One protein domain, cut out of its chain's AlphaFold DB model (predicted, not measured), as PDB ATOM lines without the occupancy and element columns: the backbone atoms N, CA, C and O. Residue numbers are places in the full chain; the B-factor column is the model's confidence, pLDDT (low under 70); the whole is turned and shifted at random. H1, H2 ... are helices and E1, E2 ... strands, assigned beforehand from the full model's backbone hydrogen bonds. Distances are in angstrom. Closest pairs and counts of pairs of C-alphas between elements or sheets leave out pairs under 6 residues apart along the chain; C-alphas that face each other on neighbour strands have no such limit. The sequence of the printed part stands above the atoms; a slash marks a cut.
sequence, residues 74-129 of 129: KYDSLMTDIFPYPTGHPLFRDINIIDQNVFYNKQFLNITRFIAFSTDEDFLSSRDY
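This is residues 74 to 129 of the 129 residues of an uncharacterized protein of Nitrospirales bacterium LBB_01 (UniProt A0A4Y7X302). There is little regular structure here: a small two-strand hairpin, E1 and E2, with a long loop makes one end of an elongated shape, and helix H1 with a tail that folds back makes the other. The 56 printed residues hold E1, E2 and H1 in that order, 20 residues in named elements, class mixed; the sheet is antiparallel. The whole is loose, radius of gyration of the C-alphas 14.4 A, spanning 40 by 25 by 15 A.

Find C-alpha 79 at (183.213, 122.696, 91.293), where E1 begins; it runs to residue 82. E2 is residues 94 to 97. H1, residues 106 to 117, is 16.0 A long and ends at C-alpha 117, (200.891, 135.885, 96.821).

In the hairpin of E1 and E2, antiparallel at 144 degrees, look at N 80 and O 96, 2.9 A apart, within hydrogen-bond range. E1 and H1 are apart. In H1 every O i to N i+4 pair is within hydrogen-bond range.

The C-alphas farthest apart, of Pro 86 and Thr 119, are 41.0 A apart. The printed part has no cut. The link from E1 to E2 is long, 11 residues. Residues 125 to 129 have pLDDT under 70.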
ATOM      1  N   LYS A  74     192.003 119.774  89.166       77.06
ATOM      2  CA  LYS A  74     190.969 118.927  89.764       77.06
ATOM      3  C   LYS A  74     190.210 119.747  90.796       77.06
ATOM      4  O   LYS A  74     190.762 120.104  91.835       77.06
ATOM      5  N   TYR A  75     188.956 120.067  90.492       77.38
ATOM      6  CA  TYR A  75     188.122 120.936  91.326       77.38
ATOM      7  C   TYR A  75     187.182 120.160  92.260       77.38
ATOM      8  O   TYR A  75     186.151 120.685  92.667       77.38
ATOM      9  N   ASP A  76     187.557 118.925  92.613       76.44
ATOM     10  CA  ASP A  76     186.700 117.873  93.190       76.44
ATOM     11  C   ASP A  76     185.775 118.306  94.342       76.44
ATOM     12  O   ASP A  76     184.688 117.754  94.493       76.44
ATOM     13  N   SER A  77     186.188 119.274  95.172       83.06
ATOM     14  CA  SER A  77     185.404 119.756  96.316       83.06
ATOM     15  C   SER A  77     184.817 121.157  96.143       83.06
ATOM     16  O   SER A  77     184.164 121.638  97.062       83.06
ATOM     17  N   LEU A  78     185.096 121.859  95.044       87.00
ATOM     18  CA  LEU A  78     184.642 123.234  94.807       87.00
ATOM     19  C   LEU A  78     183.655 123.307  93.643       87.00
ATOM     20  O   LEU A  78     182.607 123.943  93.763       87.00
ATOM     21  N   MET A  79     183.986 122.655  92.528       88.50
ATOM     22  CA  MET A  79     183.213 122.696  91.293       88.50
ATOM     23  C   MET A  79     183.066 121.305  90.684       88.50
ATOM     24  O   MET A  79     183.961 120.473  90.785       88.50
ATOM     25  N   THR A  80     181.957 121.077  89.985       87.44
ATOM     26  CA  THR A  80     181.756 119.877  89.166       87.44
ATOM     27  C   THR A  80     181.343 120.259  87.755       87.44
ATOM     28  O   THR A  80     180.639 121.251  87.553       87.44
ATOM     29  N   ASP A  81     181.734 119.428  86.792       87.69
ATOM     30  CA  ASP A  81     181.142 119.458  85.460       87.69
ATOM     31  C   ASP A  81     179.646 119.120  85.555       87.69
ATOM     32  O   ASP A  81     179.243 118.190  86.263       87.69
ATOM     33  N   ILE A  82     178.833 119.874  84.822       89.38
ATOM     34  CA  ILE A  82     177.409 119.619  84.616       89.38
ATOM     35  C   ILE A  82     177.097 119.599  83.118       89.38
ATOM     36  O   ILE A  82     177.765 120.250  82.312       89.38
ATOM     37  N   PHE A  83     176.043 118.866  82.747       92.50
ATOM     38  CA  PHE A  83     175.600 118.731  81.357       92.50
ATOM     39  C   PHE A  83     174.127 119.139  81.205       92.50
ATOM     40  O   PHE A  83     173.263 118.277  81.041       92.50
ATOM     41  N   PRO A  84     173.802 120.440  81.342       92.94
ATOM     42  CA  PRO A  84     172.413 120.892  81.451       92.94
ATOM     43  C   PRO A  84     171.664 120.932  80.111       92.94
ATOM     44  O   PRO A  84     170.436 121.017  80.107       92.94
ATOM     45  N   TYR A  85     172.371 120.867  78.978       93.94
ATOM     46  CA  TYR A  85     171.777 120.910  77.639       93.94
ATOM     47  C   TYR A  85     171.921 119.567  76.902       93.94
ATOM     48  O   TYR A  85     172.743 118.740  77.288       93.94
ATOM     49  N   PRO A  86     171.153 119.328  75.821       94.94
ATOM     50  CA  PRO A  86     171.326 118.154  74.969       94.94
ATOM     51  C   PRO A  86     172.662 118.149  74.216       94.94
ATOM     52  O   PRO A  86     173.244 119.199  73.927       94.94
ATOM     53  N   THR A  87     173.122 116.955  73.837       93.12
ATOM     54  CA  THR A  87     174.327 116.769  73.019       93.12
ATOM     55  C   THR A  87     174.243 117.582  71.722       93.12
ATOM     56  O   THR A  87     173.232 117.550  71.025       93.12
ATOM     57  N   GLY A  88     175.311 118.319  71.403       90.44
ATOM     58  CA  GLY A  88     175.383 119.212  70.239       90.44
ATOM     59  C   GLY A  88     175.036 120.677  70.535       90.44
ATOM     60  O   GLY A  88     175.317 121.541  69.706       90.44
ATOM     61  N   HIS A  89     174.488 120.987  71.714       91.69
ATOM     62  CA  HIS A  89     174.309 122.371  72.149       91.69
ATOM     63  C   HIS A  89     175.670 123.012  72.505       91.69
ATOM     64  O   HIS A  89     176.475 122.362  73.175       91.69
ATOM     65  N   PRO A  90     175.947 124.285  72.145       87.44
ATOM     66  CA  PRO A  90     177.229 124.936  72.457       87.44
ATOM     67  C   PRO A  90     177.567 124.984  73.953       87.44
ATOM     68  O   PRO A  90     178.735 124.987  74.320       87.44
ATOM     69  N   LEU A  91     176.541 124.994  74.809       86.69
ATOM     70  CA  LEU A  91     176.670 124.979  76.271       86.69
ATOM     71  C   LEU A  91     176.480 123.577  76.875       86.69
ATOM     72  O   LEU A  91     176.194 123.458  78.056       86.69
ATOM     73  N   PHE A  92     176.591 122.507  76.078       91.94
ATOM     74  CA  PHE A  92     176.411 121.124  76.543       91.94
ATOM     75  C   PHE A  92     177.211 120.801  77.808       91.94
ATOM     76  O   PHE A  92     176.724 120.047  78.641       91.94
ATOM     77  N   ARG A  93     178.405 121.383  77.958       89.31
ATOM     78  CA  ARG A  93     179.238 121.275  79.153       89.31
ATOM     79  C   ARG A  93     179.318 122.632  79.842       89.31
ATOM     80  O   ARG A  93     179.717 123.607  79.209       89.31
ATOM     81  N   ASP A  94     178.995 122.655  81.125       89.69
ATOM     82  CA  ASP A  94     179.114 123.826  81.994       89.69
ATOM     83  C   ASP A  94     179.689 123.405  83.359       89.69
ATOM     84  O   ASP A  94     179.910 122.216  83.609       89.69
ATOM     85  N   ILE A  95     179.959 124.365  84.239       88.56
ATOM     86  CA  ILE A  95     180.550 124.138  85.560       88.56
ATOM     87  C   ILE A  95     179.609 124.688  86.633       88.56
ATOM     88  O   ILE A  95     179.156 125.826  86.549       88.56
ATOM     89  N   ASN A  96     179.353 123.902  87.681       89.12
ATOM     90  CA  ASN A  96     178.597 124.354  88.848       89.12
ATOM     91  C   ASN A  96     179.466 124.366  90.108       89.12
ATOM     92  O   ASN A  96     180.275 123.462  90.312       89.12
ATOM     93  N   ILE A  97     179.251 125.354  90.980       90.56
ATOM     94  CA  ILE A  97     179.848 125.390  92.318       90.56
ATOM     95  C   ILE A  97     179.016 124.491  93.232       90.56
ATOM     96  O   ILE A  97     177.805 124.670  93.352       90.56
ATOM     97  N   ILE A  98     179.667 123.524  93.874       89.69
ATOM     98  CA  ILE A  98     178.990 122.517  94.708       89.69
ATOM     99  C   ILE A  98     179.163 122.754  96.210       89.69
ATOM    100  O   ILE A  98     178.386 122.219  96.998       89.69
ATOM    101  N   ASP A  99     180.141 123.565  96.618       86.25
ATOM    102  CA  ASP A  99     180.327 123.924  98.023       86.25
ATOM    103  C   ASP A  99     179.521 125.178  98.378       86.25
ATOM    104  O   ASP A  99     179.733 126.252  97.818       86.25
ATOM    105  N   GLN A 100     178.611 125.057  99.344       84.81
ATOM    106  CA  GLN A 100     177.826 126.184  99.861       84.81
ATOM    107  C   GLN A 100     178.663 127.130 100.741       84.81
ATOM    108  O   GLN A 100     178.293 128.286 100.932       84.81
ATOM    109  N   ASN A 101     179.810 126.667 101.241       90.69
ATOM    110  CA  ASN A 101     180.752 127.413 102.071       90.69
ATOM    111  C   ASN A 101     182.016 127.800 101.286       90.69
ATOM    112  O   ASN A 101     183.127 127.681 101.800       90.69
ATOM    113  N   VAL A 102     181.855 128.297 100.053       88.44
ATOM    114  CA  VAL A 102     182.945 128.648  99.114       88.44
ATOM    115  C   VAL A 102     184.121 129.371  99.778       88.44
ATOM    116  O   VAL A 102     185.271 129.001  99.565       88.44
ATOM    117  N   PHE A 103     183.850 130.370 100.622       89.88
ATOM    118  CA  PHE A 103     184.892 131.176 101.275       89.88
ATOM    119  C   PHE A 103     185.766 130.396 102.267       89.88
ATOM    120  O   PHE A 103     186.873 130.832 102.573       89.88
ATOM    121  N   TYR A 104     185.290 129.253 102.758       90.94
ATOM    122  CA  TYR A 104     186.024 128.360 103.653       90.94
ATOM    123  C   TYR A 104     186.542 127.107 102.932       90.94
ATOM    124  O   TYR A 104     187.258 126.305 103.535       90.94
ATOM    125  N   ASN A 105     186.213 126.931 101.649       90.75
ATOM    126  CA  ASN A 105     186.656 125.793 100.861       90.75
ATOM    127  C   ASN A 105     188.179 125.820 100.686       90.75
ATOM    128  O   ASN A 105     188.759 126.819 100.255       90.75
ATOM    129  N   LYS A 106     188.836 124.690 100.968       88.06
ATOM    130  CA  LYS A 106     190.298 124.577 100.887       88.06
ATOM    131  C   LYS A 106     190.839 124.924  99.495       88.06
ATOM    132  O   LYS A 106     191.836 125.633  99.401       88.06
ATOM    133  N   GLN A 107     190.199 124.453  98.423       86.81
ATOM    134  CA  GLN A 107     190.666 124.712  97.057       86.81
ATOM    135  C   GLN A 107     190.504 126.188  96.687       86.81
ATOM    136  O   GLN A 107     191.420 126.782  96.124       86.81
ATOM    137  N   PHE A 108     189.381 126.804  97.069       88.75
ATOM    138  CA  PHE A 108     189.162 128.236  96.860       88.75
ATOM    139  C   PHE A 108     190.198 129.086  97.613       88.75
ATOM    140  O   PHE A 108     190.786 130.009  97.047       88.75
ATOM    141  N   LEU A 109     190.491 128.737  98.869       89.94
ATOM    142  CA  LEU A 109     191.534 129.396  99.660       89.94
ATOM    143  C   LEU A 109     192.932 129.218  99.047       89.94
ATOM    144  O   LEU A 109     193.714 130.163  99.030       89.94
ATOM    145  N   ASN A 110     193.245 128.040  98.507       88.06
ATOM    146  CA  ASN A 110     194.522 127.802  97.832       88.06
ATOM    147  C   ASN A 110     194.659 128.642  96.550       88.06
ATOM    148  O   ASN A 110     195.684 129.292  96.365       88.06
ATOM    149  N   ILE A 111     193.621 128.702  95.710       87.50
ATOM    150  CA  ILE A 111     193.620 129.517  94.482       87.50
ATOM    151  C   ILE A 111     193.728 131.008  94.813       87.50
ATOM    152  O   ILE A 111     194.514 131.730  94.208       87.50
ATOM    153  N   THR A 112     192.961 131.493  95.791       90.25
ATOM    154  CA  THR A 112     193.023 132.907  96.200       90.25
ATOM    155  C   THR A 112     194.390 133.276  96.769       90.25
ATOM    156  O   THR A 112     194.904 134.343  96.443       90.25
ATOM    157  N   ARG A 113     195.022 132.387  97.549       89.62
ATOM    158  CA  ARG A 113     196.409 132.570  98.003       89.62
ATOM    159  C   ARG A 113     197.399 132.579  96.845       89.62
ATOM    160  O   ARG A 113     198.251 133.459  96.827       89.62
ATOM    161  N   PHE A 114     197.274 131.667  95.879       88.69
ATOM    162  CA  PHE A 114     198.094 131.683  94.664       88.69
ATOM    163  C   PHE A 114     198.001 133.034  93.957       88.69
ATOM    164  O   PHE A 114     199.017 133.684  93.751       88.69
ATOM    165  N   ILE A 115     196.785 133.494  93.663       89.38
ATOM    166  CA  ILE A 115     196.562 134.755  92.944       89.38
ATOM    167  C   ILE A 115     197.111 135.952  93.733       89.38
ATOM    168  O   ILE A 115     197.645 136.886  93.141       89.38
ATOM    169  N   ALA A 116     196.956 135.948  95.059       91.69
ATOM    170  CA  ALA A 116     197.356 137.071  95.899       91.69
ATOM    171  C   ALA A 116     198.865 137.126  96.182       91.69
ATOM    172  O   ALA A 116     199.396 138.218  96.378       91.69
ATOM    173  N   PHE A 117     199.540 135.974  96.256       90.50
ATOM    174  CA  PHE A 117     200.891 135.885  96.821       90.50
ATOM    175  C   PHE A 117     201.924 135.199  95.923       90.50
ATOM    176  O   PHE A 117     203.117 135.365  96.171       90.50
ATOM    177  N   SER A 118     201.511 134.439  94.909       86.19
ATOM    178  CA  SER A 118     202.449 133.750  94.023       86.19
ATOM    179  C   SER A 118     202.999 134.681  92.947       86.19
ATOM    180  O   SER A 118     202.282 135.513  92.393       86.19
ATOM    181  N   THR A 119     204.277 134.508  92.619       85.94
ATOM    182  CA  THR A 119     204.894 135.081  91.414       85.94
ATOM    183  C   THR A 119     204.906 134.098  90.244       85.94
ATOM    184  O   THR A 119     205.382 134.447  89.166       85.94
ATOM    185  N   ASP A 120     204.436 132.866  90.452       80.56
ATOM    186  CA  ASP A 120     204.343 131.866  89.395       80.56
ATOM    187  C   ASP A 120     203.122 132.127  88.504       80.56
ATOM    188  O   ASP A 120     202.067 132.553  88.964       80.56
ATOM    189  N   GLU A 121     203.240 131.813  87.214       77.50
ATOM    190  CA  GLU A 121     202.123 131.923  86.261       77.50
ATOM    191  C   GLU A 121     201.232 130.669  86.223       77.50
ATOM    192  O   GLU A 121     200.189 130.660  85.567       77.50
ATOM    193  N   ASP A 122     201.633 129.592  86.905       79.12
ATOM    194  CA  ASP A 122     200.925 128.314  86.885       79.12
ATOM    195  C   ASP A 122     200.640 127.780  88.290       79.12
ATOM    196  O   ASP A 122     201.519 127.227  88.955       79.12
ATOM    197  N   PHE A 123     199.369 127.872  88.685       80.62
ATOM    198  CA  PHE A 123     198.843 127.344  89.944       80.62
ATOM    199  C   PHE A 123     199.157 125.864  90.151       80.62
ATOM    200  O   PHE A 123     199.436 125.440  91.266       80.62
ATOM    201  N   LEU A 124     199.149 125.079  89.076       76.06
ATOM    202  CA  LEU A 124     199.272 123.625  89.155       76.06
ATOM    203  C   LEU A 124     200.729 123.165  89.240       76.06
ATOM    204  O   LEU A 124     200.994 122.066  89.716       76.06
ATOM    205  N   SER A 125     201.672 123.991  88.777       67.75
ATOM    206  CA  SER A 125     203.111 123.698  88.849       67.75
ATOM    207  C   SER A 125     203.794 124.339  90.054       67.75
ATOM    208  O   SER A 125     204.934 123.991  90.370       67.75
ATOM    209  N   SER A 126     203.142 125.307  90.689       63.62
ATOM    210  CA  SER A 126     203.737 126.041  91.791       63.62
ATOM    211  C   SER A 126     203.741 125.159  93.052       63.62
ATOM    212  O   SER A 126     202.777 124.459  93.357       63.62
ATOM    213  N   ARG A 127     204.892 125.106  93.738       53.69
ATOM    214  CA  ARG A 127     205.183 124.131  94.813       53.69
ATOM    215  C   ARG A 127     204.535 124.472  96.160       53.69
ATOM    216  O   ARG A 127     204.662 123.688  97.096       53.69
ATOM    217  N   ASP A 128     203.853 125.610  96.233       53.03
ATOM    218  CA  ASP A 128     203.438 126.255  97.476       53.03
ATOM    219  C   ASP A 128     201.901 126.280  97.662       53.03
ATOM    220  O   ASP A 128     201.352 127.347  97.917       53.03
ATOM    221  N   TYR A 129     201.179 125.144  97.566       53.38
ATOM    222  CA  TYR A 129     199.737 125.053  97.938       53.38
ATOM    223  C   TYR A 129     199.328 123.715  98.556       53.38
ATOM    224  O   TYR A 129     199.870 122.666  98.145       53.38
TER     225      TYR A 129